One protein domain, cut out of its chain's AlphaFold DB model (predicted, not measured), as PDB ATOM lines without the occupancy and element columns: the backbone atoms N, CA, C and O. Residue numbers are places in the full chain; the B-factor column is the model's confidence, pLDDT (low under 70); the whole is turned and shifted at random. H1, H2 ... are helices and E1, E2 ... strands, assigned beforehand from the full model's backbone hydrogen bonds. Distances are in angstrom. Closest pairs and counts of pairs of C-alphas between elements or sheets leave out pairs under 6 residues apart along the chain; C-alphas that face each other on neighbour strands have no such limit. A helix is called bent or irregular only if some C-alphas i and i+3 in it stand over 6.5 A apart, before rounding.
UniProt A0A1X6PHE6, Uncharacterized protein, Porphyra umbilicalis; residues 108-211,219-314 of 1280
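What this domain is: This is residues 108 to 211 and 219 to 314 of the 1280 residues of an uncharacterized protein of Porphyra umbilicalis (UniProt A0A1X6PHE6). Two four-stranded sheets, E1 to E4 and E5 to E8, stand partly face to face as a sandwich, and helices cover the far face of each: H1, H5 and H6 on the first, H8 on the second. This gives a row of helices, sheet, sheet and helix along the longest axis, with H3 packed on H1 and H5 beyond the first sheet and little H2 at that end. The printed part has 200 residues with eight named helices and eight named strands, in the order H1 H2 H3 H4 E1 E2 E3 E4 H5 H6 H7 E5 E6 E7 E8 H8; the class is mixed, helices and strands. Each sheet is antiparallel, in the orders E1 E2 E3 E4 and E5 E6 E7 E8. The whole is compact, with a radius of gyration of the C-alphas of 17.1 A, and elongated, spanning 51 by 33 by 33 A.

Where its parts are: The first sheet holds E1, residues 160 to 162, E2, residues 169 to 174 and 17.3 A long, E3, residues 189 to 197 and 27.0 A, and E4, residues 201 to 206 and 16.7 A. C-alpha 189 is at (165.076, 136.911, 135.825). On this sheet are H1, residues 108 to 126 and 27.3 A, starting at C-alpha 108 (175.323, 131.492, 130.393), H5, residues 222 to 236 and 21.0 A, and H6, residues 240 to 248 and 12.1 A. H2, residues 132 to 135, is irregular, with C-alphas 132 and 135 7.6 A apart; H3, residues 138 to 147, is 14.4 A long, and H4 is residues 153 to 156. H7, residues 253 to 256, comes before the second sheet: E5, residues 261 to 264, E6, residues 268 to 272, E7, residues 280 to 285 and 16.9 A, and E8, residues 291 to 293. H8, residues 304 to 314 and 15.0 A, ends at C-alpha 314 (155.931, 157.751, 140.277).

How they stand to each other: E1 to E4 form a meander, each strand the antiparallel neighbour of the one before, with N 161 and O 172 at 3.0 A, N 192 and O 171 at 2.8 A, and N 195 and O 203 at 2.9 A. H1, H5 and H6 lie on the same face, at heights over the sheet of 7.5, 7.5 and 7.8 A. H1 touches H5, the closest C-alphas being those of Val 113 and Ala 228 at 4.9 A, at a steep tilt of 42 degrees, the same way. H1 touches H3 with residues 114 to 121 alone, closest at C-alphas 114 and 145, 6.3 A, at a shallow tilt of 29 degrees, opposite ways. H2 and H4 are each close to H1 but not clearly touching. E5 to E8 form a second meander, strongly twisted, with N 262 and O 270 at 2.8 A, N 271 and O 281 at 2.9 A, and N 284 and O 292 at 2.9 A. The two sheets are face to face, 11.1 A between the facing parts, their strands at 39 degrees; the closest C-alphas of E3 and E7 are those of Ala 191 and Leu 280, 6.7 A. H8 lies over E6 and E7 at a height of 7.9 A, while H7 only grazes this sheet with residues 255 to 256. Every O i to N i+4 pair is within hydrogen-bond range in H1, H3, H5, H6 and H8; H2, H4 and H7 are too short for one, and their single O i to N i+3 pair is within range in H4 and H7 but not in H2.

The domain as a whole: The two C-alphas farthest apart, those of Gly 131 and Thr 298, are 52.9 A apart. Residues 212 to 218 are not printed, and C-alphas 211 and 219 are 11.3 A apart across this cut. Of the links printed whole, E2 to E3 is long, with 14 residues. The mean pLDDT of the printed part is 75.1, and 56 residues are under 70, among them 129 to 135, 273 to 279 and 295 to 304.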
ATOM      1  N   LEU A 108     175.104 130.787 129.117       83.69
ATOM      2  CA  LEU A 108     175.323 131.492 130.393       83.69
ATOM      3  C   LEU A 108     176.772 131.965 130.616       83.69
ATOM      4  O   LEU A 108     177.002 133.149 130.859       83.69
ATOM      5  N   HIS A 109     177.755 131.067 130.494       85.50
ATOM      6  CA  HIS A 109     179.167 131.408 130.708       85.50
ATOM      7  C   HIS A 109     179.674 132.454 129.697       85.50
ATOM      8  O   HIS A 109     180.324 133.421 130.084       85.50
ATOM      9  N   ALA A 110     179.309 132.321 128.416       83.88
ATOM     10  CA  ALA A 110     179.674 133.286 127.378       83.88
ATOM     11  C   ALA A 110     179.051 134.671 127.627       83.88
ATOM     12  O   ALA A 110     179.703 135.691 127.406       83.88
ATOM     13  N   VAL A 111     177.808 134.719 128.121       86.38
ATOM     14  CA  VAL A 111     177.139 135.972 128.504       86.38
ATOM     15  C   VAL A 111     177.848 136.628 129.691       86.38
ATOM     16  O   VAL A 111     178.167 137.812 129.612       86.38
ATOM     17  N   LEU A 112     178.157 135.874 130.752       87.69
ATOM     18  CA  LEU A 112     178.864 136.394 131.931       87.69
ATOM     19  C   LEU A 112     180.258 136.934 131.578       87.69
ATOM     20  O   LEU A 112     180.587 138.056 131.963       87.69
ATOM     21  N   VAL A 113     181.046 136.195 130.787       88.00
ATOM     22  CA  VAL A 113     182.367 136.661 130.324       88.00
ATOM     23  C   VAL A 113     182.247 137.955 129.518       88.00
ATOM     24  O   VAL A 113     183.051 138.867 129.714       88.00
ATOM     25  N   VAL A 114     181.243 138.093 128.645       86.06
ATOM     26  CA  VAL A 114     181.041 139.324 127.860       86.06
ATOM     27  C   VAL A 114     180.623 140.509 128.735       86.06
ATOM     28  O   VAL A 114     181.189 141.590 128.566       86.06
ATOM     29  N   VAL A 115     179.702 140.335 129.688       86.38
ATOM     30  CA  VAL A 115     179.288 141.415 130.607       86.38
ATOM     31  C   VAL A 115     180.478 141.891 131.452       86.38
ATOM     32  O   VAL A 115     180.794 143.082 131.462       86.38
ATOM     33  N   LEU A 116     181.197 140.961 132.089       88.44
ATOM     34  CA  LEU A 116     182.326 141.274 132.971       88.44
ATOM     35  C   LEU A 116     183.523 141.862 132.211       88.44
ATOM     36  O   LEU A 116     184.109 142.843 132.665       88.44
ATOM     37  N   SER A 117     183.869 141.325 131.033       86.75
ATOM     38  CA  SER A 117     184.951 141.888 130.204       86.75
ATOM     39  C   SER A 117     184.612 143.275 129.655       86.75
ATOM     40  O   SER A 117     185.499 144.119 129.569       86.75
ATOM     41  N   THR A 118     183.344 143.548 129.332       83.69
ATOM     42  CA  THR A 118     182.910 144.880 128.876       83.69
ATOM     43  C   THR A 118     182.958 145.901 130.012       83.69
ATOM     44  O   THR A 118     183.459 147.005 129.803       83.69
ATOM     45  N   SER A 119     182.530 145.521 131.221       83.62
ATOM     46  CA  SER A 119     182.636 146.367 132.419       83.62
ATOM     47  C   SER A 119     184.104 146.651 132.788       83.62
ATOM     48  O   SER A 119     184.497 147.811 132.910       83.62
ATOM     49  N   ALA A 120     184.964 145.623 132.825       83.62
ATOM     50  CA  ALA A 120     186.398 145.793 133.081       83.62
ATOM     51  C   ALA A 120     187.090 146.683 132.031       83.62
ATOM     52  O   ALA A 120     187.881 147.555 132.390       83.62
ATOM     53  N   TYR A 121     186.774 146.509 130.740       83.56
ATOM     54  CA  TYR A 121     187.321 147.341 129.665       83.56
ATOM     55  C   TYR A 121     186.877 148.806 129.784       83.56
ATOM     56  O   TYR A 121     187.699 149.709 129.621       83.56
ATOM     57  N   PHE A 122     185.599 149.055 130.088       80.69
ATOM     58  CA  PHE A 122     185.069 150.405 130.298       80.69
ATOM     59  C   PHE A 122     185.765 151.094 131.477       80.69
ATOM     60  O   PHE A 122     186.294 152.193 131.315       80.69
ATOM     61  N   ASN A 123     185.853 150.416 132.625       79.25
ATOM     62  CA  ASN A 123     186.485 150.965 133.821       79.25
ATOM     63  C   ASN A 123     187.964 151.294 133.554       79.25
ATOM     64  O   ASN A 123     188.371 152.438 133.741       79.25
ATOM     65  N   LEU A 124     188.746 150.354 133.008       78.69
ATOM     66  CA  LEU A 124     190.168 150.559 132.686       78.69
ATOM     67  C   LEU A 124     190.440 151.655 131.643       78.69
ATOM     68  O   LEU A 124     191.547 152.184 131.606       78.69
ATOM     69  N   THR A 125     189.472 151.987 130.780       72.75
ATOM     70  CA  THR A 125     189.648 153.002 129.720       72.75
ATOM     71  C   THR A 125     189.075 154.379 130.061       72.75
ATOM     72  O   THR A 125     189.356 155.329 129.329       72.75
ATOM     73  N   ARG A 126     188.300 154.511 131.149       68.88
ATOM     74  CA  ARG A 126     187.694 155.786 131.581       68.88
ATOM     75  C   ARG A 126     187.992 156.200 133.020       68.88
ATOM     76  O   ARG A 126     188.103 157.393 133.271       68.88
ATOM     77  N   LEU A 127     188.083 155.250 133.949       71.25
ATOM     78  CA  LEU A 127     188.135 155.514 135.394       71.25
ATOM     79  C   LEU A 127     189.546 155.374 135.989       71.25
ATOM     80  O   LEU A 127     189.780 155.819 137.109       71.25
ATOM     81  N   PHE A 128     190.490 154.789 135.245       70.25
ATOM     82  CA  PHE A 128     191.896 154.646 135.638       70.25
ATOM     83  C   PHE A 128     192.799 155.526 134.766       70.25
ATOM     84  O   PHE A 128     192.561 155.680 133.564       70.25
ATOM     85  N   LEU A 129     193.862 156.090 135.350       65.56
ATOM     86  CA  LEU A 129     194.852 156.848 134.584       65.56
ATOM     87  C   LEU A 129     195.759 155.893 133.780       65.56
ATOM     88  O   LEU A 129     196.046 154.784 134.239       65.56
ATOM     89  N   PRO A 130     196.300 156.317 132.618       60.25
ATOM     90  CA  PRO A 130     197.168 155.465 131.796       60.25
ATOM     91  C   PRO A 130     198.427 154.941 132.506       60.25
ATOM     92  O   PRO A 130     198.961 153.911 132.107       60.25
ATOM     93  N   GLY A 131     198.907 155.644 133.541       57.44
ATOM     94  CA  GLY A 131     200.037 155.207 134.366       57.44
ATOM     95  C   GLY A 131     199.686 154.067 135.325       57.44
ATOM     96  O   GLY A 131     200.509 153.180 135.529       57.44
ATOM     97  N   ASP A 132     198.458 154.046 135.849       61.00
ATOM     98  CA  ASP A 132     197.987 152.991 136.751       61.00
ATOM     99  C   ASP A 132     197.651 151.718 135.959       61.00
ATOM    100  O   ASP A 132     198.001 150.616 136.364       61.00
ATOM    101  N   ALA A 133     197.059 151.855 134.768       62.69
ATOM    102  CA  ALA A 133     196.733 150.724 133.892       62.69
ATOM    103  C   ALA A 133     197.952 150.089 133.174       62.69
ATOM    104  O   ALA A 133     197.789 149.135 132.410       62.69
ATOM    105  N   ALA A 134     199.174 150.590 133.394       57.81
ATOM    106  CA  ALA A 134     200.361 150.268 132.588       57.81
ATOM    107  C   ALA A 134     200.856 148.805 132.671       57.81
ATOM    108  O   ALA A 134     201.682 148.399 131.853       57.81
ATOM    109  N   GLY A 135     200.371 148.012 133.634       63.88
ATOM    110  CA  GLY A 135     200.709 146.590 133.795       63.88
ATOM    111  C   GLY A 135     199.594 145.607 133.416       63.88
ATOM    112  O   GLY A 135     199.683 144.440 133.787       63.88
ATOM    113  N   VAL A 136     198.542 146.058 132.724       77.81
ATOM    114  CA  VAL A 136     197.331 145.267 132.436       77.81
ATOM    115  C   VAL A 136     197.227 144.916 130.942       77.81
ATOM    116  O   VAL A 136     197.339 145.793 130.083       77.81
ATOM    117  N   ASP A 137     196.965 143.646 130.600       80.50
ATOM    118  CA  ASP A 137     196.875 143.191 129.200       80.50
ATOM    119  C   ASP A 137     195.505 143.514 128.560       80.50
ATOM    120  O   ASP A 137     194.615 142.673 128.396       80.50
ATOM    121  N   LEU A 138     195.334 144.776 128.156       78.56
ATOM    122  CA  LEU A 138     194.162 145.236 127.399       78.56
ATOM    123  C   LEU A 138     194.027 144.579 126.009       78.56
ATOM    124  O   LEU A 138     192.939 144.623 125.427       78.56
ATOM    125  N   ALA A 139     195.093 143.987 125.456       75.62
ATOM    126  CA  ALA A 139     195.012 143.233 124.206       75.62
ATOM    127  C   ALA A 139     194.403 141.844 124.459       75.62
ATOM    128  O   ALA A 139     193.447 141.474 123.777       75.62
ATOM    129  N   GLY A 140     194.847 141.149 125.508       77.75
ATOM    130  CA  GLY A 140     194.261 139.889 125.970       77.75
ATOM    131  C   GLY A 140     192.763 140.003 126.279       77.75
ATOM    132  O   GLY A 140     191.985 139.131 125.883       77.75
ATOM    133  N   LEU A 141     192.313 141.115 126.878       81.31
ATOM    134  CA  LEU A 141     190.880 141.360 127.101       81.31
ATOM    135  C   LEU A 141     190.088 141.589 125.795       81.31
ATOM    136  O   LEU A 141     188.940 141.148 125.680       81.31
ATOM    137  N   ARG A 142     190.684 142.244 124.787       77.19
ATOM    138  CA  ARG A 142     190.074 142.404 123.450       77.19
ATOM    139  C   ARG A 142     189.974 141.068 122.712       77.19
ATOM    140  O   ARG A 142     188.924 140.777 122.139       77.19
ATOM    141  N   ASP A 143     191.007 140.234 122.793       78.25
ATOM    142  CA  ASP A 143     191.004 138.886 122.220       78.25
ATOM    143  C   ASP A 143     189.978 137.976 122.921       78.25
ATOM    144  O   ASP A 143     189.296 137.187 122.260       78.25
ATOM    145  N   LEU A 144     189.786 138.120 124.240       81.56
ATOM    146  CA  LEU A 144     188.710 137.442 124.972       81.56
ATOM    147  C   LEU A 144     187.323 137.871 124.462       81.56
ATOM    148  O   LEU A 144     186.490 137.011 124.169       81.56
ATOM    149  N   ARG A 145     187.074 139.178 124.281       81.69
ATOM    150  CA  ARG A 145     185.799 139.674 123.721       81.69
ATOM    151  C   ARG A 145     185.548 139.142 122.309       81.69
ATOM    152  O   ARG A 145     184.405 138.790 122.005       81.69
ATOM    153  N   TYR A 146     186.596 139.038 121.487       75.31
ATOM    154  CA  TYR A 146     186.533 138.490 120.128       75.31
ATOM    155  C   TYR A 146     186.205 136.986 120.115       75.31
ATOM    156  O   TYR A 146     185.348 136.555 119.344       75.31
ATOM    157  N   LYS A 147     186.791 136.183 121.019       79.38
ATOM    158  CA  LYS A 147     186.446 134.749 121.178       79.38
ATOM    159  C   LYS A 147     184.949 134.529 121.439       79.38
ATOM    160  O   LYS A 147     184.383 133.550 120.955       79.38
ATOM    161  N   PHE A 148     184.291 135.463 122.129       79.62
ATOM    162  CA  PHE A 148     182.850 135.436 122.410       79.62
ATOM    163  C   PHE A 148     182.013 136.372 121.510       79.62
ATOM    164  O   PHE A 148     180.882 136.718 121.855       79.62
ATOM    165  N   ALA A 149     182.506 136.746 120.321       70.38
ATOM    166  CA  ALA A 149     181.824 137.660 119.390       70.38
ATOM    167  C   ALA A 149     180.415 137.213 118.941       70.38
ATOM    168  O   ALA A 149     179.612 138.046 118.522       70.38
ATOM    169  N   ARG A 150     180.075 135.918 119.062       70.31
ATOM    170  CA  ARG A 150     178.712 135.403 118.810       70.31
ATOM    171  C   ARG A 150     177.661 136.003 119.756       70.31
ATOM    172  O   ARG A 150     176.495 136.091 119.383       70.31
ATOM    173  N   VAL A 151     178.064 136.436 120.953       74.62
ATOM    174  CA  VAL A 151     177.211 137.168 121.896       74.62
ATOM    175  C   VAL A 151     177.365 138.666 121.619       74.62
ATOM    176  O   VAL A 151     178.343 139.305 122.024       74.62
ATOM    177  N   SER A 152     176.408 139.223 120.877       71.31
ATOM    178  CA  SER A 152     176.437 140.616 120.424       71.31
ATOM    179  C   SER A 152     175.769 141.582 121.406       71.31
ATOM    180  O   SER A 152     174.783 141.255 122.068       71.31
ATOM    181  N   ASP A 153     176.275 142.813 121.449       67.94
ATOM    182  CA  ASP A 153     175.752 143.913 122.268       67.94
ATOM    183  C   ASP A 153     174.223 144.134 122.097       67.94
ATOM    184  O   ASP A 153     173.508 144.196 123.104       67.94
ATOM    185  N   PRO A 154     173.647 144.138 120.869       66.00
ATOM    186  CA  PRO A 154     172.193 144.197 120.686       66.00
ATOM    187  C   PRO A 154     171.419 143.000 121.253       66.00
ATOM    188  O   PRO A 154     170.253 143.163 121.619       66.00
ATOM    189  N   ALA A 155     172.024 141.808 121.321       67.44
ATOM    190  CA  ALA A 155     171.388 140.627 121.906       67.44
ATOM    191  C   ALA A 155     171.334 140.709 123.442       67.44
ATOM    192  O   ALA A 155     170.355 140.255 124.039       67.44
ATOM    193  N   LEU A 156     172.331 141.344 124.071       73.19
ATOM    194  CA  LEU A 156     172.386 141.542 125.524       73.19
ATOM    195  C   LEU A 156     171.520 142.705 126.027       73.19
ATOM    196  O   LEU A 156     170.986 142.606 127.127       73.19
ATOM    197  N   ARG A 157     171.284 143.750 125.218       72.44
ATOM    198  CA  ARG A 157     170.591 145.007 125.604       72.44
ATOM    199  C   ARG A 157     169.271 144.864 126.394       72.44
ATOM    200  O   ARG A 157     168.884 145.788 127.107       72.44
ATOM    201  N   ARG A 158     168.540 143.754 126.241       73.75
ATOM    202  CA  ARG A 158     167.278 143.451 126.961       73.75
ATOM    203  C   ARG A 158     167.330 142.139 127.769       73.75
ATOM    204  O   ARG A 158     166.282 141.595 128.122       73.75
ATOM    205  N   ARG A 159     168.531 141.601 127.991       78.44
ATOM    206  CA  ARG A 159     168.794 140.229 128.454       78.44
ATOM    207  C   ARG A 159     169.857 140.120 129.546       78.44
ATOM    208  O   ARG A 159     169.723 139.223 130.372       78.44
ATOM    209  N   ALA A 160     170.872 140.980 129.545       85.75
ATOM    210  CA  ALA A 160     171.929 140.978 130.548       85.75
ATOM    211  C   ALA A 160     172.440 142.397 130.839       85.75
ATOM    212  O   ALA A 160     172.558 143.213 129.924       85.75
ATOM    213  N   TRP A 161     172.764 142.665 132.104       87.44
ATOM    214  CA  TRP A 161     173.317 143.930 132.598       87.44
ATOM    215  C   TRP A 161     174.346 143.659 133.703       87.44
ATOM    216  O   TRP A 161     174.277 142.615 134.351       87.44
ATOM    217  N   ASP A 162     175.278 144.579 133.936       85.94
ATOM    218  CA  ASP A 162     176.169 144.561 135.100       85.94
ATOM    219  C   ASP A 162     175.492 145.197 136.331       85.94
ATOM    220  O   ASP A 162     174.600 146.034 136.202       85.94
ATOM    221  N   LEU A 163     175.895 144.794 137.541       86.62
ATOM    222  CA  LEU A 163     175.290 145.280 138.794       86.62
ATOM    223  C   LEU A 163     175.904 146.576 139.352       86.62
ATOM    224  O   LEU A 163     175.503 147.020 140.432       86.62
ATOM    225  N   SER A 164     176.808 147.230 138.611       79.62
ATOM    226  CA  SER A 164     177.436 148.489 139.037       79.62
ATOM    227  C   SER A 164     176.434 149.585 139.475       79.62
ATOM    228  O   SER A 164     176.702 150.225 140.499       79.62
ATOM    229  N   PRO A 165     175.225 149.742 138.877       78.94
ATOM    230  CA  PRO A 165     174.236 150.724 139.344       78.94
ATOM    231  C   PRO A 165     173.622 150.419 140.724       78.94
ATOM    232  O   PRO A 165     173.064 151.314 141.348       78.94
ATOM    233  N   VAL A 166     173.720 149.177 141.219       75.44
ATOM    234  CA  VAL A 166     173.219 148.743 142.549       75.44
ATOM    235  C   VAL A 166     174.355 148.674 143.586       75.44
ATOM    236  O   VAL A 166     174.210 148.099 144.667       75.44
ATOM    237  N   GLY A 167     175.521 149.238 143.253       77.56
ATOM    238  CA  GLY A 167     176.675 149.298 144.145       77.56
ATOM    239  C   GLY A 167     177.364 147.951 144.388       77.56
ATOM    240  O   GLY A 167     177.949 147.769 145.460       77.56
ATOM    241  N   SER A 168     177.291 147.011 143.434       83.38
ATOM    242  CA  SER A 168     177.881 145.667 143.558       83.38
ATOM    243  C   SER A 168     178.501 145.149 142.263       83.38
ATOM    244  O   SER A 168     178.075 145.504 141.165       83.38
ATOM    245  N   VAL A 169     179.489 144.263 142.395       85.44
ATOM    246  CA  VAL A 169     180.069 143.511 141.276       85.44
ATOM    247  C   VAL A 169     179.183 142.296 140.991       85.44
ATOM    248  O   VAL A 169     178.752 141.606 141.913       85.44
ATOM    249  N   GLY A 170     178.878 142.038 139.719       87.81
ATOM    250  CA  GLY A 170     178.009 140.930 139.321       87.81
ATOM    251  C   GLY A 170     177.168 141.230 138.083       87.81
ATOM    252  O   GLY A 170     177.433 142.198 137.365       87.81
ATOM    253  N   ALA A 171     176.144 140.409 137.837       89.69
ATOM    254  CA  ALA A 171     175.283 140.523 136.657       89.69
ATOM    255  C   ALA A 171     173.792 140.281 136.957       89.69
ATOM    256  O   ALA A 171     173.431 139.444 137.785       89.69
ATOM    257  N   LEU A 172     172.920 140.975 136.223       88.62
ATOM    258  CA  LEU A 172     171.484 140.710 136.131       88.62
ATOM    259  C   LEU A 172     171.181 140.014 134.803       88.62
ATOM    260  O   LEU A 172     171.482 140.564 133.746       88.62
ATOM    261  N   LEU A 173     170.541 138.846 134.847       87.44
ATOM    262  CA  LEU A 173     170.194 138.037 133.676       87.44
ATOM    263  C   LEU A 173     168.673 137.872 133.535       87.44
ATOM    264  O   LEU A 173     167.954 137.739 134.525       87.44
ATOM    265  N   LYS A 174     168.172 137.852 132.294       85.12
ATOM    266  CA  LYS A 174     166.745 137.703 131.962       85.12
ATOM    267  C   LYS A 174     166.532 136.636 130.890       85.12
ATOM    268  O   LYS A 174     166.636 136.906 129.691       85.12
ATOM    269  N   PHE A 175     166.182 135.439 131.344       80.88
ATOM    270  CA  PHE A 175     166.088 134.224 130.537       80.88
ATOM    271  C   PHE A 175     164.847 134.184 129.620       80.88
ATOM    272  O   PHE A 175     164.941 133.695 128.499       80.88
ATOM    273  N   GLY A 176     163.717 134.782 130.025       70.94
ATOM    274  CA  GLY A 176     162.445 134.731 129.278       70.94
ATOM    275  C   GLY A 176     161.775 136.089 129.039       70.94
ATOM    276  O   GLY A 176     162.303 137.144 129.388       70.94
ATOM    277  N   THR A 177     160.618 136.094 128.370       60.75
ATOM    278  CA  THR A 177     159.785 137.305 128.155       60.75
ATOM    279  C   THR A 177     158.468 137.291 128.930       60.75
ATOM    280  O   THR A 177     157.948 138.362 129.241       60.75
ATOM    281  N   ASN A 178     157.949 136.106 129.259       57.53
ATOM    282  CA  ASN A 178     156.660 135.891 129.913       57.53
ATOM    283  C   ASN A 178     156.860 135.055 131.196       57.53
ATOM    284  O   ASN A 178     157.797 134.266 131.266       57.53
ATOM    285  N   GLY A 179     155.969 135.217 132.182       64.81
ATOM    286  CA  GLY A 179     156.016 134.492 133.463       64.81
ATOM    287  C   GLY A 179     156.965 135.089 134.516       64.81
ATOM    288  O   GLY A 179     157.852 135.884 134.203       64.81
ATOM    289  N   SER A 180     156.745 134.728 135.786       65.50
ATOM    290  CA  SER A 180     157.737 134.893 136.864       65.50
ATOM    291  C   SER A 180     158.723 133.717 136.889       65.50
ATOM    292  O   SER A 180     159.925 133.919 137.072       65.50
ATOM    293  N   ARG A 181     158.226 132.508 136.614       70.00
ATOM    294  CA  ARG A 181     158.996 131.267 136.475       70.00
ATOM    295  C   ARG A 181     158.817 130.646 135.080       70.00
ATOM    296  O   ARG A 181     157.926 131.059 134.337       70.00
ATOM    297  N   ASP A 182     159.706 129.732 134.700       67.88
ATOM    298  CA  ASP A 182     159.533 128.839 133.546       67.88
ATOM    299  C   ASP A 182     158.676 127.611 133.906       67.88
ATOM    300  O   ASP A 182     158.293 127.429 135.063       67.88
ATOM    301  N   ASP A 183     158.391 126.759 132.920       66.62
ATOM    302  CA  ASP A 183     157.576 125.544 133.093       66.62
ATOM    303  C   ASP A 183     158.234 124.497 134.021       66.62
ATOM    304  O   ASP A 183     157.604 123.514 134.401       66.62
ATOM    305  N   GLN A 184     159.501 124.709 134.403       61.56
ATOM    306  CA  GLN A 184     160.266 123.912 135.371       61.56
ATOM    307  C   GLN A 184     160.388 124.619 136.737       61.56
ATOM    308  O   GLN A 184     161.131 124.175 137.613       61.56
ATOM    309  N   GLY A 185     159.681 125.736 136.940       60.59
ATOM    310  CA  GLY A 185     159.656 126.482 138.196       60.59
ATOM    311  C   GLY A 185     160.884 127.361 138.469       60.59
ATOM    312  O   GLY A 185     160.960 127.939 139.555       60.59
ATOM    313  N   ARG A 186     161.826 127.520 137.532       69.62
ATOM    314  CA  ARG A 186     163.026 128.374 137.689       69.62
ATOM    315  C   ARG A 186     162.693 129.828 137.357       69.62
ATOM    316  O   ARG A 186     161.823 130.069 136.527       69.62
ATOM    317  N   HIS A 187     163.351 130.814 137.959       74.06
ATOM    318  CA  HIS A 187     163.004 132.221 137.738       74.06
ATOM    319  C   HIS A 187     163.369 132.677 136.313       74.06
ATOM    320  O   HIS A 187     164.372 132.275 135.720       74.06
ATOM    321  N   GLN A 188     162.548 133.563 135.748       76.88
ATOM    322  CA  GLN A 188     162.790 134.136 134.415       76.88
ATOM    323  C   GLN A 188     163.732 135.353 134.434       76.88
ATOM    324  O   GLN A 188     164.117 135.852 133.372       76.88
ATOM    325  N   CYS A 189     164.111 135.835 135.620       84.75
ATOM    326  CA  CYS A 189     165.076 136.911 135.825       84.75
ATOM    327  C   CYS A 189     165.835 136.686 137.142       84.75
ATOM    328  O   CYS A 189     165.206 136.358 138.147       84.75
ATOM    329  N   VAL A 190     167.163 136.836 137.117       83.94
ATOM    330  CA  VAL A 190     168.066 136.491 138.227       83.94
ATOM    331  C   VAL A 190     169.166 137.540 138.356       83.94
ATOM    332  O   VAL A 190     169.909 137.767 137.401       83.94
ATOM    333  N   ALA A 191     169.284 138.159 139.528       86.19
ATOM    334  CA  ALA A 191     170.468 138.925 139.913       86.19
ATOM    335  C   ALA A 191     171.508 137.983 140.537       86.19
ATOM    336  O   ALA A 191     171.134 137.058 141.259       86.19
ATOM    337  N   ILE A 192     172.790 138.218 140.258       86.44
ATOM    338  CA  ILE A 192     173.930 137.478 140.809       86.44
ATOM    339  C   ILE A 192     174.938 138.507 141.320       86.44
ATOM    340  O   ILE A 192     175.623 139.144 140.519       86.44
ATOM    341  N   GLU A 193     175.014 138.677 142.635       85.69
ATOM    342  CA  GLU A 193     176.031 139.483 143.310       85.69
ATOM    343  C   GLU A 193     177.254 138.602 143.600       85.69
ATOM    344  O   GLU A 193     177.111 137.470 144.063       85.69
ATOM    345  N   ALA A 194     178.450 139.111 143.300       86.44
ATOM    346  CA  ALA A 194     179.720 138.450 143.563       86.44
ATOM    347  C   ALA A 194     180.574 139.314 144.497       86.44
ATOM    348  O   ALA A 194     180.741 140.517 144.286       86.44
ATOM    349  N   THR A 195     181.156 138.679 145.505       82.12
ATOM    350  CA  THR A 195     182.095 139.269 146.463       82.12
ATOM    351  C   THR A 195     183.383 138.456 146.491       82.12
ATOM    352  O   THR A 195     183.387 137.278 146.144       82.12
ATOM    353  N   TRP A 196     184.490 139.074 146.897       85.19
ATOM    354  CA  TRP A 196     185.770 138.389 147.062       85.19
ATOM    355  C   TRP A 196     186.406 138.773 148.393       85.19
ATOM    356  O   TRP A 196     186.427 139.951 148.748       85.19
ATOM    357  N   THR A 197     186.937 137.785 149.114       77.94
ATOM    358  CA  THR A 197     187.801 138.004 150.282       77.94
ATOM    359  C   THR A 197     189.040 137.113 150.193       77.94
ATOM    360  O   THR A 197     189.027 136.074 149.526       77.94
ATOM    361  N   ALA A 198     190.107 137.494 150.897       70.62
ATOM    362  CA  ALA A 198     191.335 136.705 150.963       70.62
ATOM    363  C   ALA A 198     191.156 135.345 151.674       70.62
ATOM    364  O   ALA A 198     191.938 134.429 151.426       70.62
ATOM    365  N   GLU A 199     190.138 135.201 152.531       69.44
ATOM    366  CA  GLU A 199     189.897 133.993 153.336       69.44
ATOM    367  C   GLU A 199     188.914 133.018 152.669       69.44
ATOM    368  O   GLU A 199     189.117 131.806 152.720       69.44
ATOM    369  N   SER A 200     187.861 133.531 152.021       66.31
ATOM    370  CA  SER A 200     186.780 132.725 151.427       66.31
ATOM    371  C   SER A 200     186.825 132.626 149.898       66.31
ATOM    372  O   SER A 200     186.000 131.930 149.308       66.31
ATOM    373  N   GLY A 201     187.742 133.336 149.232       79.44
ATOM    374  CA  GLY A 201     187.784 133.427 147.772       79.44
ATOM    375  C   GLY A 201     186.595 134.204 147.197       79.44
ATOM    376  O   GLY A 201     186.053 135.097 147.848       79.44
ATOM    377  N   VAL A 202     186.202 133.885 145.957       82.38
ATOM    378  CA  VAL A 202     184.983 134.440 145.340       82.38
ATOM    379  C   VAL A 202     183.762 133.753 145.946       82.38
ATOM    380  O   VAL A 202     183.667 132.530 145.914       82.38
ATOM    381  N   THR A 203     182.791 134.524 146.418       80.19
ATOM    382  CA  THR A 203     181.493 134.052 146.919       80.19
ATOM    383  C   THR A 203     180.363 134.745 146.160       80.19
ATOM    384  O   THR A 203     180.458 135.929 145.839       80.19
ATOM    385  N   CYS A 204     179.305 134.006 145.825       79.88
ATOM    386  CA  CYS A 204     178.178 134.504 145.035       79.88
ATOM    387  C   CYS A 204     176.847 134.330 145.771       79.88
ATOM    388  O   CYS A 204     176.577 133.272 146.341       79.88
ATOM    389  N   ALA A 205     175.981 135.337 145.670       76.50
ATOM    390  CA  ALA A 205     174.592 135.291 146.112       76.50
ATOM    391  C   ALA A 205     173.668 135.609 144.928       76.50
ATOM    392  O   ALA A 205     173.932 136.538 144.163       76.50
ATOM    393  N   CYS A 206     172.584 134.849 144.756       75.50
ATOM    394  CA  CYS A 206     171.630 135.056 143.665       75.50
ATOM    395  C   CYS A 206     170.199 135.278 144.170       75.50
ATOM    396  O   CYS A 206     169.886 135.003 145.323       75.50
ATOM    397  N   SER A 207     169.321 135.772 143.295       73.38
ATOM    398  CA  SER A 207     167.918 136.065 143.624       73.38
ATOM    399  C   SER A 207     166.927 134.911 143.355       73.38
ATOM    400  O   SER A 207     165.719 135.165 143.320       73.38
ATOM    401  N   GLU A 208     167.394 133.678 143.089       66.12
ATOM    402  CA  GLU A 208     166.528 132.497 142.885       66.12
ATOM    403  C   GLU A 208     166.285 131.738 144.193       66.12
ATOM    404  O   GLU A 208     167.224 131.327 144.865       66.12
ATOM    405  N   ALA A 209     165.016 131.476 144.518       52.44
ATOM    406  CA  ALA A 209     164.630 130.779 145.743       52.44
ATOM    407  C   ALA A 209     164.957 129.269 145.702       52.44
ATOM    408  O   ALA A 209     164.099 128.446 145.365       52.44
ATOM    409  N   GLU A 210     166.180 128.897 146.080       45.69
ATOM    410  CA  GLU A 210     166.579 127.505 146.314       45.69
ATOM    411  C   GLU A 210     166.146 127.019 147.712       45.69
ATOM    412  O   GLU A 210     166.777 127.328 148.719       45.69
ATOM    413  N   ASN A 211     165.129 126.149 147.784       45.12
ATOM    414  CA  ASN A 211     164.775 125.394 149.006       45.12
ATOM    415  C   ASN A 211     165.812 124.288 149.353       45.12
ATOM    416  O   ASN A 211     165.446 123.253 149.910       45.12
ATOM    417  N   CYS A 219     175.583 128.633 146.268       70.31
ATOM    418  CA  CYS A 219     174.747 129.163 145.182       70.31
ATOM    419  C   CYS A 219     175.004 128.479 143.820       70.31
ATOM    420  O   CYS A 219     176.146 128.425 143.364       70.31
ATOM    421  N   SER A 220     173.950 128.064 143.104       71.94
ATOM    422  CA  SER A 220     174.059 127.456 141.760       71.94
ATOM    423  C   SER A 220     174.763 128.324 140.704       71.94
ATOM    424  O   SER A 220     175.305 127.802 139.729       71.94
ATOM    425  N   MET A 221     174.813 129.646 140.901       80.44
ATOM    426  CA  MET A 221     175.498 130.585 140.005       80.44
ATOM    427  C   MET A 221     176.975 130.815 140.374       80.44
ATOM    428  O   MET A 221     177.683 131.500 139.632       80.44
ATOM    429  N   GLN A 222     177.463 130.220 141.471       82.44
ATOM    430  CA  GLN A 222     178.842 130.341 141.952       82.44
ATOM    431  C   GLN A 222     179.866 129.867 140.918       82.44
ATOM    432  O   GLN A 222     180.767 130.622 140.557       82.44
ATOM    433  N   GLU A 223     179.754 128.623 140.448       81.56
ATOM    434  CA  GLU A 223     180.721 128.034 139.515       81.56
ATOM    435  C   GLU A 223     180.745 128.785 138.163       81.56
ATOM    436  O   GLU A 223     181.829 129.215 137.754       81.56
ATOM    437  N   PRO A 224     179.601 129.071 137.497       84.06
ATOM    438  CA  PRO A 224     179.586 129.875 136.271       84.06
ATOM    439  C   PRO A 224     180.206 131.270 136.427       84.06
ATOM    440  O   PRO A 224     180.927 131.715 135.529       84.06
ATOM    441  N   MET A 225     179.941 131.954 137.549       86.06
ATOM    442  CA  MET A 225     180.465 133.295 137.831       86.06
ATOM    443  C   MET A 225     181.966 133.267 138.137       86.06
ATOM    444  O   MET A 225     182.716 134.069 137.583       86.06
ATOM    445  N   THR A 226     182.425 132.307 138.947       86.06
ATOM    446  CA  THR A 226     183.850 132.137 139.287       86.06
ATOM    447  C   THR A 226     184.664 131.851 138.024       86.06
ATOM    448  O   THR A 226     185.621 132.567 137.737       86.06
ATOM    449  N   ASN A 227     184.210 130.911 137.186       87.56
ATOM    450  CA  ASN A 227     184.854 130.581 135.910       87.56
ATOM    451  C   ASN A 227     184.891 131.775 134.932       87.56
ATOM    452  O   ASN A 227     185.848 131.932 134.167       87.56
ATOM    453  N   ALA A 228     183.862 132.631 134.936       89.44
ATOM    454  CA  ALA A 228     183.831 133.836 134.107       89.44
ATOM    455  C   ALA A 228     184.802 134.919 134.618       89.44
ATOM    456  O   ALA A 228     185.553 135.486 133.822       89.44
ATOM    457  N   LEU A 229     184.839 135.161 135.933       88.75
ATOM    458  CA  LEU A 229     185.785 136.079 136.575       88.75
ATOM    459  C   LEU A 229     187.236 135.629 136.361       88.75
ATOM    460  O   LEU A 229     188.063 136.444 135.960       88.75
ATOM    461  N   ASP A 230     187.540 134.339 136.522       88.25
ATOM    462  CA  ASP A 230     188.877 133.795 136.250       88.25
ATOM    463  C   ASP A 230     189.287 133.936 134.778       88.25
ATOM    464  O   ASP A 230     190.439 134.263 134.491       88.25
ATOM    465  N   SER A 231     188.349 133.780 133.838       87.94
ATOM    466  CA  SER A 231     188.610 133.992 132.405       87.94
ATOM    467  C   SER A 231     188.979 135.448 132.091       87.94
ATOM    468  O   SER A 231     189.902 135.704 131.311       87.94
ATOM    469  N   VAL A 232     188.294 136.411 132.720       88.44
ATOM    470  CA  VAL A 232     188.594 137.849 132.592       88.44
ATOM    471  C   VAL A 232     189.918 138.192 133.285       88.44
ATOM    472  O   VAL A 232     190.770 138.842 132.679       88.44
ATOM    473  N   ARG A 233     190.138 137.685 134.503       90.06
ATOM    474  CA  ARG A 233     191.370 137.854 135.292       90.06
ATOM    475  C   ARG A 233     192.604 137.363 134.536       90.06
ATOM    476  O   ARG A 233     193.577 138.100 134.395       90.06
ATOM    477  N   ALA A 234     192.555 136.128 134.033       86.00
ATOM    478  CA  ALA A 234     193.655 135.502 133.307       86.00
ATOM    479  C   ALA A 234     193.966 136.224 131.988       86.00
ATOM    480  O   ALA A 234     195.132 136.332 131.617       86.00
ATOM    481  N   SER A 235     192.945 136.763 131.313       86.25
ATOM    482  CA  SER A 235     193.119 137.527 130.068       86.25
ATOM    483  C   SER A 235     193.671 138.939 130.291       86.25
ATOM    484  O   SER A 235     194.254 139.497 129.369       86.25
ATOM    485  N   LEU A 236     193.500 139.507 131.490       82.31
ATOM    486  CA  LEU A 236     194.058 140.805 131.890       82.31
ATOM    487  C   LEU A 236     195.448 140.706 132.540       82.31
ATOM    488  O   LEU A 236     196.136 141.721 132.647       82.31
ATOM    489  N   GLY A 237     195.860 139.516 132.988       79.62
ATOM    490  CA  GLY A 237     197.137 139.299 133.680       79.62
ATOM    491  C   GLY A 237     197.167 139.770 135.142       79.62
ATOM    492  O   GLY A 237     198.247 139.974 135.687       79.62
ATOM    493  N   VAL A 238     196.003 139.943 135.780       82.12
ATOM    494  CA  VAL A 238     195.868 140.535 137.128       82.12
ATOM    495  C   VAL A 238     195.577 139.491 138.221       82.12
ATOM    496  O   VAL A 238     195.231 138.339 137.935       82.12
ATOM    497  N   THR A 239     195.699 139.873 139.496       84.06
ATOM    498  CA  THR A 239     195.184 139.065 140.622       84.06
ATOM    499  C   THR A 239     193.656 139.176 140.732       84.06
ATOM    500  O   THR A 239     193.042 140.059 140.132       84.06
ATOM    501  N   MET A 240     193.004 138.276 141.483       82.31
ATOM    502  CA  MET A 240     191.545 138.349 141.669       82.31
ATOM    503  C   MET A 240     191.147 139.599 142.469       82.31
ATOM    504  O   MET A 240     190.197 140.279 142.102       82.31
ATOM    505  N   GLU A 241     191.943 139.956 143.479       80.81
ATOM    506  CA  GLU A 241     191.851 141.219 144.220       80.81
ATOM    507  C   GLU A 241     191.855 142.435 143.282       80.81
ATOM    508  O   GLU A 241     190.914 143.226 143.281       80.81
ATOM    509  N   GLN A 242     192.855 142.520 142.396       80.44
ATOM    510  CA  GLN A 242     192.974 143.590 141.405       80.44
ATOM    511  C   GLN A 242     191.792 143.614 140.424       80.44
ATOM    512  O   GLN A 242     191.316 144.696 140.081       80.44
ATOM    513  N   LEU A 243     191.274 142.455 139.993       84.62
ATOM    514  CA  LEU A 243     190.075 142.407 139.149       84.62
ATOM    515  C   LEU A 243     188.840 142.951 139.882       84.62
ATOM    516  O   LEU A 243     188.083 143.724 139.296       84.62
ATOM    517  N   PHE A 244     188.639 142.591 141.151       85.81
ATOM    518  CA  PHE A 244     187.534 143.129 141.947       85.81
ATOM    519  C   PHE A 244     187.695 144.632 142.210       85.81
ATOM    520  O   PHE A 244     186.698 145.349 142.138       85.81
ATOM    521  N   SER A 245     188.916 145.142 142.406       80.31
ATOM    522  CA  SER A 245     189.180 146.589 142.457       80.31
ATOM    523  C   SER A 245     188.819 147.291 141.140       80.31
ATOM    524  O   SER A 245     188.168 148.333 141.161       80.31
ATOM    525  N   ILE A 246     189.177 146.704 139.990       81.75
ATOM    526  CA  ILE A 246     188.840 147.235 138.658       81.75
ATOM    527  C   ILE A 246     187.324 147.249 138.433       81.75
ATOM    528  O   ILE A 246     186.786 148.259 137.981       81.75
ATOM    529  N   LEU A 247     186.621 146.156 138.741       82.31
ATOM    530  CA  LEU A 247     185.170 146.048 138.540       82.31
ATOM    531  C   LEU A 247     184.370 146.921 139.519       82.31
ATOM    532  O   LEU A 247     183.337 147.462 139.137       82.31
ATOM    533  N   SER A 248     184.863 147.116 140.746       80.94
ATOM    534  CA  SER A 248     184.194 147.956 141.752       80.94
ATOM    535  C   SER A 248     184.302 149.459 141.469       80.94
ATOM    536  O   SER A 248     183.547 150.237 142.045       80.94
ATOM    537  N   ALA A 249     185.205 149.888 140.576       74.81
ATOM    538  CA  ALA A 249     185.446 151.304 140.282       74.81
ATOM    539  C   ALA A 249     184.215 152.058 139.736       74.81
ATOM    540  O   ALA A 249     184.131 153.273 139.890       74.81
ATOM    541  N   SER A 250     183.252 151.354 139.126       74.31
ATOM    542  CA  SER A 250     181.990 151.922 138.622       74.31
ATOM    543  C   SER A 250     180.784 151.707 139.551       74.31
ATOM    544  O   SER A 250     179.666 152.087 139.201       74.31
ATOM    545  N   CYS A 251     180.964 151.108 140.734       79.62
ATOM    546  CA  CYS A 251     179.860 150.800 141.645       79.62
ATOM    547  C   CYS A 251     179.278 152.056 142.321       79.62
ATOM    548  O   CYS A 251     179.943 152.738 143.102       79.62
ATOM    549  N   VAL A 252     177.985 152.315 142.106       73.00
ATOM    550  CA  VAL A 252     177.271 153.453 142.706       73.00
ATOM    551  C   VAL A 252     176.908 153.150 144.162       73.00
ATOM    552  O   VAL A 252     175.923 152.467 144.444       73.00
ATOM    553  N   LEU A 253     177.673 153.694 145.116       68.44
ATOM    554  CA  LEU A 253     177.475 153.445 146.556       68.44
ATOM    555  C   LEU A 253     176.069 153.821 147.066       68.44
ATOM    556  O   LEU A 253     175.534 153.140 147.938       68.44
ATOM    557  N   ARG A 254     175.421 154.852 146.498       62.56
ATOM    558  CA  ARG A 254     174.031 155.223 146.848       62.56
ATOM    559  C   ARG A 254     173.002 154.147 146.457       62.56
ATOM    560  O   ARG A 254     171.978 154.039 147.127       62.56
ATOM    561  N   GLY A 255     173.296 153.327 145.444       63.62
ATOM    562  CA  GLY A 255     172.485 152.178 145.022       63.62
ATOM    563  C   GLY A 255     172.588 150.961 145.954       63.62
ATOM    564  O   GLY A 255     171.837 150.003 145.795       63.62
ATOM    565  N   ARG A 256     173.488 150.999 146.950       69.06
ATOM    566  CA  ARG A 256     173.613 149.981 148.009       69.06
ATOM    567  C   ARG A 256     172.693 150.245 149.215       69.06
ATOM    568  O   ARG A 256     172.682 149.452 150.148       69.06
ATOM    569  N   ARG A 257     171.897 151.321 149.221       71.62
ATOM    570  CA  ARG A 257     170.865 151.523 150.254       71.62
ATOM    571  C   ARG A 257     169.747 150.490 150.092       71.62
ATOM    572  O   ARG A 257     169.275 150.271 148.978       71.62
ATOM    573  N   ALA A 258     169.331 149.879 151.193       71.75
ATOM    574  CA  ALA A 258     168.164 149.010 151.220       71.75
ATOM    575  C   ALA A 258     166.864 149.793 150.958       71.75
ATOM    576  O   ALA A 258     166.847 151.027 150.984       71.75
ATOM    577  N   GLY A 259     165.813 149.081 150.550       68.50
ATOM    578  CA  GLY A 259     164.561 149.648 150.038       68.50
ATOM    579  C   GLY A 259     164.690 150.354 148.679       68.50
ATOM    580  O   GLY A 259     163.689 150.534 147.983       68.50
ATOM    581  N   LYS A 260     165.903 150.730 148.239       77.00
ATOM    582  CA  LYS A 260     166.102 151.467 146.988       77.00
ATOM    583  C   LYS A 260     165.916 150.560 145.772       77.00
ATOM    584  O   LYS A 260     166.606 149.551 145.608       77.00
ATOM    585  N   ALA A 261     165.000 150.959 144.894       80.19
ATOM    586  CA  ALA A 261     164.778 150.332 143.600       80.19
ATOM    587  C   ALA A 261     165.678 150.964 142.520       80.19
ATOM    588  O   ALA A 261     165.708 152.183 142.363       80.19
ATOM    589  N   VAL A 262     166.372 150.137 141.737       82.06
ATOM    590  CA  VAL A 262     167.252 150.542 140.627       82.06
ATOM    591  C   VAL A 262     166.753 149.912 139.327       82.06
ATOM    592  O   VAL A 262     166.512 148.706 139.257       82.06
ATOM    593  N   ARG A 263     166.573 150.722 138.277       80.31
ATOM    594  CA  ARG A 263     165.924 150.300 137.025       80.31
ATOM    595  C   ARG A 263     166.908 149.748 135.990       80.31
ATOM    596  O   ARG A 263     167.885 150.397 135.635       80.31
ATOM    597  N   PHE A 264     166.564 148.597 135.417       78.25
ATOM    598  CA  PHE A 264     167.296 147.910 134.354       78.25
ATOM    599  C   PHE A 264     166.428 147.777 133.096       78.25
ATOM    600  O   PHE A 264     165.605 146.868 132.940       78.25
ATOM    601  N   GLY A 265     166.615 148.722 132.174       73.81
ATOM    602  CA  GLY A 265     165.841 148.821 130.938       73.81
ATOM    603  C   GLY A 265     164.355 149.141 131.156       73.81
ATOM    604  O   GLY A 265     163.920 149.632 132.198       73.81
ATOM    605  N   ASP A 266     163.548 148.860 130.133       67.12
ATOM    606  CA  ASP A 266     162.183 149.394 130.044       67.12
ATOM    607  C   ASP A 266     161.216 148.830 131.109       67.12
ATOM    608  O   ASP A 266     160.219 149.478 131.428       67.12
ATOM    609  N   SER A 267     161.479 147.627 131.643       73.94
ATOM    610  CA  SER A 267     160.471 146.787 132.327       73.94
ATOM    611  C   SER A 267     160.976 145.940 133.507       73.94
ATOM    612  O   SER A 267     160.241 145.062 133.965       73.94
ATOM    613  N   THR A 268     162.199 146.160 133.993       83.25
ATOM    614  CA  THR A 268     162.792 145.392 135.101       83.25
ATOM    615  C   THR A 268     163.490 146.337 136.082       83.25
ATOM    616  O   THR A 268     164.108 147.308 135.660       83.25
ATOM    617  N   CYS A 269     163.381 146.058 137.380       86.19
ATOM    618  CA  CYS A 269     164.059 146.765 138.468       86.19
ATOM    619  C   CYS A 269     164.663 145.746 139.448       86.19
ATOM    620  O   CYS A 269     164.165 144.623 139.547       86.19
ATOM    621  N   LEU A 270     165.702 146.145 140.180       85.06
ATOM    622  CA  LEU A 270     166.217 145.430 141.349       85.06
ATOM    623  C   LEU A 270     165.981 146.269 142.602       85.06
ATOM    624  O   LEU A 270     166.179 147.478 142.556       85.06
ATOM    625  N   VAL A 271     165.583 145.633 143.699       82.44
ATOM    626  CA  VAL A 271     165.428 146.255 145.022       82.44
ATOM    627  C   VAL A 271     166.384 145.555 145.983       82.44
ATOM    628  O   VAL A 271     166.443 144.323 145.987       82.44
ATOM    629  N   ARG A 272     167.155 146.315 146.766       79.25
ATOM    630  CA  ARG A 272     168.026 145.763 147.815       79.25
ATOM    631  C   ARG A 272     167.264 145.658 149.137       79.25
ATOM    632  O   ARG A 272     166.504 146.564 149.467       79.25
ATOM    633  N   MET A 273     167.476 144.573 149.874       65.88
ATOM    634  CA  MET A 273     166.760 144.289 151.126       65.88
ATOM    635  C   MET A 273     167.540 144.739 152.360       65.88
ATOM    636  O   MET A 273     168.768 144.643 152.372       65.88
ATOM    637  N   ASP A 274     166.817 145.155 153.399       56.41
ATOM    638  CA  ASP A 274     167.339 145.216 154.765       56.41
ATOM    639  C   ASP A 274     167.387 143.797 155.354       56.41
ATOM    640  O   ASP A 274     166.469 143.002 155.148       56.41
ATOM    641  N   GLU A 275     168.499 143.480 156.023       54.47
ATOM    642  CA  GLU A 275     168.754 142.293 156.864       54.47
ATOM    643  C   GLU A 275     167.952 141.008 156.543       54.47
ATOM    644  O   GLU A 275     167.222 140.470 157.374       54.47
ATOM    645  N   SER A 276     168.134 140.453 155.340       49.59
ATOM    646  CA  SER A 276     167.565 139.148 154.966       49.59
ATOM    647  C   SER A 276     168.580 138.245 154.260       49.59
ATOM    648  O   SER A 276     169.625 138.699 153.795       49.59
ATOM    649  N   SER A 277     168.258 136.954 154.122       47.75
ATOM    650  CA  SER A 277     169.086 135.976 153.398       47.75
ATOM    651  C   SER A 277     169.156 136.193 151.874       47.75
ATOM    652  O   SER A 277     169.863 135.453 151.190       47.75
ATOM    653  N   TRP A 278     168.467 137.209 151.340       55.50
ATOM    654  CA  TRP A 278     168.450 137.571 149.922       55.50
ATOM    655  C   TRP A 278     168.924 139.022 149.741       55.50
ATOM    656  O   TRP A 278     168.191 139.943 150.104       55.50
ATOM    657  N   PRO A 279     170.107 139.281 149.149       61.53
ATOM    658  CA  PRO A 279     170.613 140.650 149.037       61.53
ATOM    659  C   PRO A 279     169.885 141.490 147.975       61.53
ATOM    660  O   PRO A 279     169.884 142.714 148.072       61.53
ATOM    661  N   LEU A 280     169.277 140.866 146.956       76.06
ATOM    662  CA  LEU A 280     168.638 141.550 145.824       76.06
ATOM    663  C   LEU A 280     167.355 140.833 145.377       76.06
ATOM    664  O   LEU A 280     167.382 139.644 145.055       76.06
ATOM    665  N   ALA A 281     166.254 141.577 145.267       78.50
ATOM    666  CA  ALA A 281     164.974 141.115 144.731       78.50
ATOM    667  C   ALA A 281     164.722 141.705 143.334       78.50
ATOM    668  O   ALA A 281     164.847 142.912 143.122       78.50
ATOM    669  N   ALA A 282     164.336 140.866 142.368       84.44
ATOM    670  CA  ALA A 282     164.022 141.317 141.011       84.44
ATOM    671  C   ALA A 282     162.522 141.594 140.838       84.44
ATOM    672  O   ALA A 282     161.687 140.772 141.208       84.44
ATOM    673  N   VAL A 283     162.170 142.710 140.200       83.31
ATOM    674  CA  VAL A 283     160.782 143.159 139.982       83.31
ATOM    675  C   VAL A 283     160.568 143.483 138.501       83.31
ATOM    676  O   VAL A 283     161.465 143.997 137.833       83.31
ATOM    677  N   ARG A 284     159.387 143.182 137.948       82.88
ATOM    678  CA  ARG A 284     159.028 143.498 136.550       82.88
ATOM    679  C   ARG A 284     157.719 144.263 136.412       82.88
ATOM    680  O   ARG A 284     156.787 144.042 137.178       82.88
ATOM    681  N   LYS A 285     157.619 145.071 135.355       78.88
ATOM    682  CA  LYS A 285     156.367 145.717 134.940       78.88
ATOM    683  C   LYS A 285     155.504 144.755 134.113       78.88
ATOM    684  O   LYS A 285     156.013 144.055 133.232       78.88
ATOM    685  N   THR A 286     154.203 144.703 134.382       71.25
ATOM    686  CA  THR A 286     153.217 143.932 133.609       71.25
ATOM    687  C   THR A 286     152.729 144.716 132.386       71.25
ATOM    688  O   THR A 286     152.945 145.922 132.268       71.25
ATOM    689  N   ARG A 287     152.007 144.047 131.473       65.31
ATOM    690  CA  ARG A 287     151.331 144.728 130.350       65.31
ATOM    691  C   ARG A 287     150.200 145.663 130.804       65.31
ATOM    692  O   ARG A 287     149.894 146.602 130.085       65.31
ATOM    693  N   SER A 288     149.612 145.421 131.980       63.47
ATOM    694  CA  SER A 288     148.607 146.292 132.607       63.47
ATOM    695  C   SER A 288     149.210 147.470 133.385       63.47
ATOM    696  O   SER A 288     148.468 148.295 133.901       63.47
ATOM    697  N   GLY A 289     150.541 147.574 133.463       67.62
ATOM    698  CA  GLY A 289     151.247 148.697 134.085       67.62
ATOM    699  C   GLY A 289     151.632 148.508 135.555       67.62
ATOM    700  O   GLY A 289     152.475 149.265 136.029       67.62
ATOM    701  N   GLY A 290     151.094 147.493 136.240       73.50
ATOM    702  CA  GLY A 290     151.484 147.127 137.607       73.50
ATOM    703  C   GLY A 290     152.879 146.496 137.694       73.50
ATOM    704  O   GLY A 290     153.472 146.125 136.678       73.50
ATOM    705  N   TRP A 291     153.399 146.349 138.912       80.69
ATOM    706  CA  TRP A 291     154.710 145.750 139.186       80.69
ATOM    707  C   TRP A 291     154.555 144.424 139.937       80.69
ATOM    708  O   TRP A 291     153.712 144.307 140.814       80.69
ATOM    709  N   ILE A 292     155.356 143.417 139.576       75.69
ATOM    710  CA  ILE A 292     155.346 142.076 140.183       75.69
ATOM    711  C   ILE A 292     156.776 141.679 140.547       75.69
ATOM    712  O   ILE A 292     157.660 141.692 139.683       75.69
ATOM    713  N   CYS A 293     156.995 141.281 141.801       79.19
ATOM    714  CA  CYS A 293     158.265 140.724 142.261       79.19
ATOM    715  C   CYS A 293     158.434 139.264 141.801       79.19
ATOM    716  O   CYS A 293     157.527 138.445 141.934       79.19
ATOM    717  N   TYR A 294     159.609 138.926 141.266       71.94
ATOM    718  CA  TYR A 294     159.994 137.561 140.894       71.94
ATOM    719  C   TYR A 294     160.328 136.689 142.113       71.94
ATOM    720  O   TYR A 294     160.218 135.466 142.026       71.94
ATOM    721  N   SER A 295     160.775 137.297 143.215       64.38
ATOM    722  CA  SER A 295     161.257 136.595 144.412       64.38
ATOM    723  C   SER A 295     160.131 136.262 145.407       64.38
ATOM    724  O   SER A 295     160.245 135.291 146.151       64.38
ATOM    725  N   CYS A 296     159.007 136.988 145.376       66.31
ATOM    726  CA  CYS A 296     157.837 136.710 146.215       66.31
ATOM    727  C   CYS A 296     157.049 135.485 145.724       66.31
ATOM    728  O   CYS A 296     156.703 135.371 144.547       66.31
ATOM    729  N   ARG A 297     156.728 134.567 146.644       55.81
ATOM    730  CA  ARG A 297     156.196 133.229 146.324       55.81
ATOM    731  C   ARG A 297     154.795 133.240 145.694       55.81
ATOM    732  O   ARG A 297     154.483 132.321 144.945       55.81
ATOM    733  N   THR A 298     153.994 134.274 145.951       54.19
ATOM    734  CA  THR A 298     152.643 134.474 145.394       54.19
ATOM    735  C   THR A 298     152.612 135.316 144.113       54.19
ATOM    736  O   THR A 298     151.649 135.237 143.363       54.19
ATOM    737  N   SER A 299     153.686 136.051 143.787       55.59
ATOM    738  CA  SER A 299     153.725 137.028 142.677       55.59
ATOM    739  C   SER A 299     152.707 138.185 142.786       55.59
ATOM    740  O   SER A 299     152.374 138.786 141.762       55.59
ATOM    741  N   ASP A 300     152.229 138.509 143.992       55.75
ATOM    742  CA  ASP A 300     151.247 139.584 144.211       55.75
ATOM    743  C   ASP A 300     151.816 140.980 143.909       55.75
ATOM    744  O   ASP A 300     153.023 141.226 144.014       55.75
ATOM    745  N   ALA A 301     150.927 141.909 143.544       58.91
ATOM    746  CA  ALA A 301     151.275 143.302 143.257       58.91
ATOM    747  C   ALA A 301     151.563 144.134 144.524       58.91
ATOM    748  O   ALA A 301     152.167 145.202 144.424       58.91
ATOM    749  N   ASP A 302     151.200 143.616 145.701       58.22
ATOM    750  CA  ASP A 302     151.155 144.360 146.967       58.22
ATOM    751  C   ASP A 302     152.350 144.077 147.898       58.22
ATOM    752  O   ASP A 302     152.342 144.455 149.066       58.22
ATOM    753  N   CYS A 303     153.402 143.407 147.409       67.50
ATOM    754  CA  CYS A 303     154.627 143.240 148.193       67.50
ATOM    755  C   CYS A 303     155.455 144.539 148.235       67.50
ATOM    756  O   CYS A 303     155.470 145.316 147.279       67.50
ATOM    757  N   GLU A 304     156.229 144.744 149.300       69.12
ATOM    758  CA  GLU A 304     157.043 145.959 149.489       69.12
ATOM    759  C   GLU A 304     157.994 146.232 148.306       69.12
ATOM    760  O   GLU A 304     158.177 147.376 147.902       69.12
ATOM    761  N   HIS A 305     158.515 145.186 147.654       72.56
ATOM    762  CA  HIS A 305     159.347 145.304 146.450       72.56
ATOM    763  C   HIS A 305     158.602 145.896 145.240       72.56
ATOM    764  O   HIS A 305     159.181 146.665 144.468       72.56
ATOM    765  N   SER A 306     157.336 145.517 145.024       74.12
ATOM    766  CA  SER A 306     156.510 146.094 143.955       74.12
ATOM    767  C   SER A 306     156.012 147.486 144.330       74.12
ATOM    768  O   SER A 306     155.921 148.323 143.433       74.12
ATOM    769  N   GLY A 307     155.822 147.771 145.623       71.25
ATOM    770  CA  GLY A 307     155.656 149.125 146.160       71.25
ATOM    771  C   GLY A 307     156.854 150.027 145.841       71.25
ATOM    772  O   GLY A 307     156.698 151.023 145.142       71.25
ATOM    773  N   ALA A 308     158.072 149.637 146.227       72.12
ATOM    774  CA  ALA A 308     159.299 150.389 145.942       72.12
ATOM    775  C   ALA A 308     159.534 150.604 144.429       72.12
ATOM    776  O   ALA A 308     159.940 151.684 143.997       72.12
ATOM    777  N   ALA A 309     159.225 149.603 143.596       72.06
ATOM    778  CA  ALA A 309     159.268 149.747 142.139       72.06
ATOM    779  C   ALA A 309     158.149 150.653 141.579       72.06
ATOM    780  O   ALA A 309     158.346 151.286 140.538       72.06
ATOM    781  N   ALA A 310     156.995 150.734 142.249       72.06
ATOM    782  CA  ALA A 310     155.916 151.656 141.911       72.06
ATOM    783  C   ALA A 310     156.249 153.102 142.312       72.06
ATOM    784  O   ALA A 310     156.017 153.995 141.502       72.06
ATOM    785  N   GLU A 311     156.869 153.339 143.471       69.12
ATOM    786  CA  GLU A 311     157.353 154.673 143.872       69.12
ATOM    787  C   GLU A 311     158.453 155.187 142.933       69.12
ATOM    788  O   GLU A 311     158.376 156.315 142.442       69.12
ATOM    789  N   LEU A 312     159.402 154.327 142.539       66.25
ATOM    790  CA  LEU A 312     160.372 154.654 141.484       66.25
ATOM    791  C   LEU A 312     159.686 155.004 140.147       66.25
ATOM    792  O   LEU A 312     160.198 155.807 139.371       66.25
ATOM    793  N   ALA A 313     158.524 154.410 139.861       58.97
ATOM    794  CA  ALA A 313     157.740 154.707 138.664       58.97
ATOM    795  C   ALA A 313     156.858 155.965 138.785       58.97
ATOM    796  O   ALA A 313     156.390 156.442 137.751       58.97
ATOM    797  N   LYS A 314     156.632 156.483 140.002       58.84
ATOM    798  CA  LYS A 314     155.931 157.751 140.277       58.84
ATOM    799  C   LYS A 314     156.860 158.969 140.221       58.84
ATOM    800  O   LYS A 314     156.382 160.049 139.909       58.84
TER     801      LYS A 314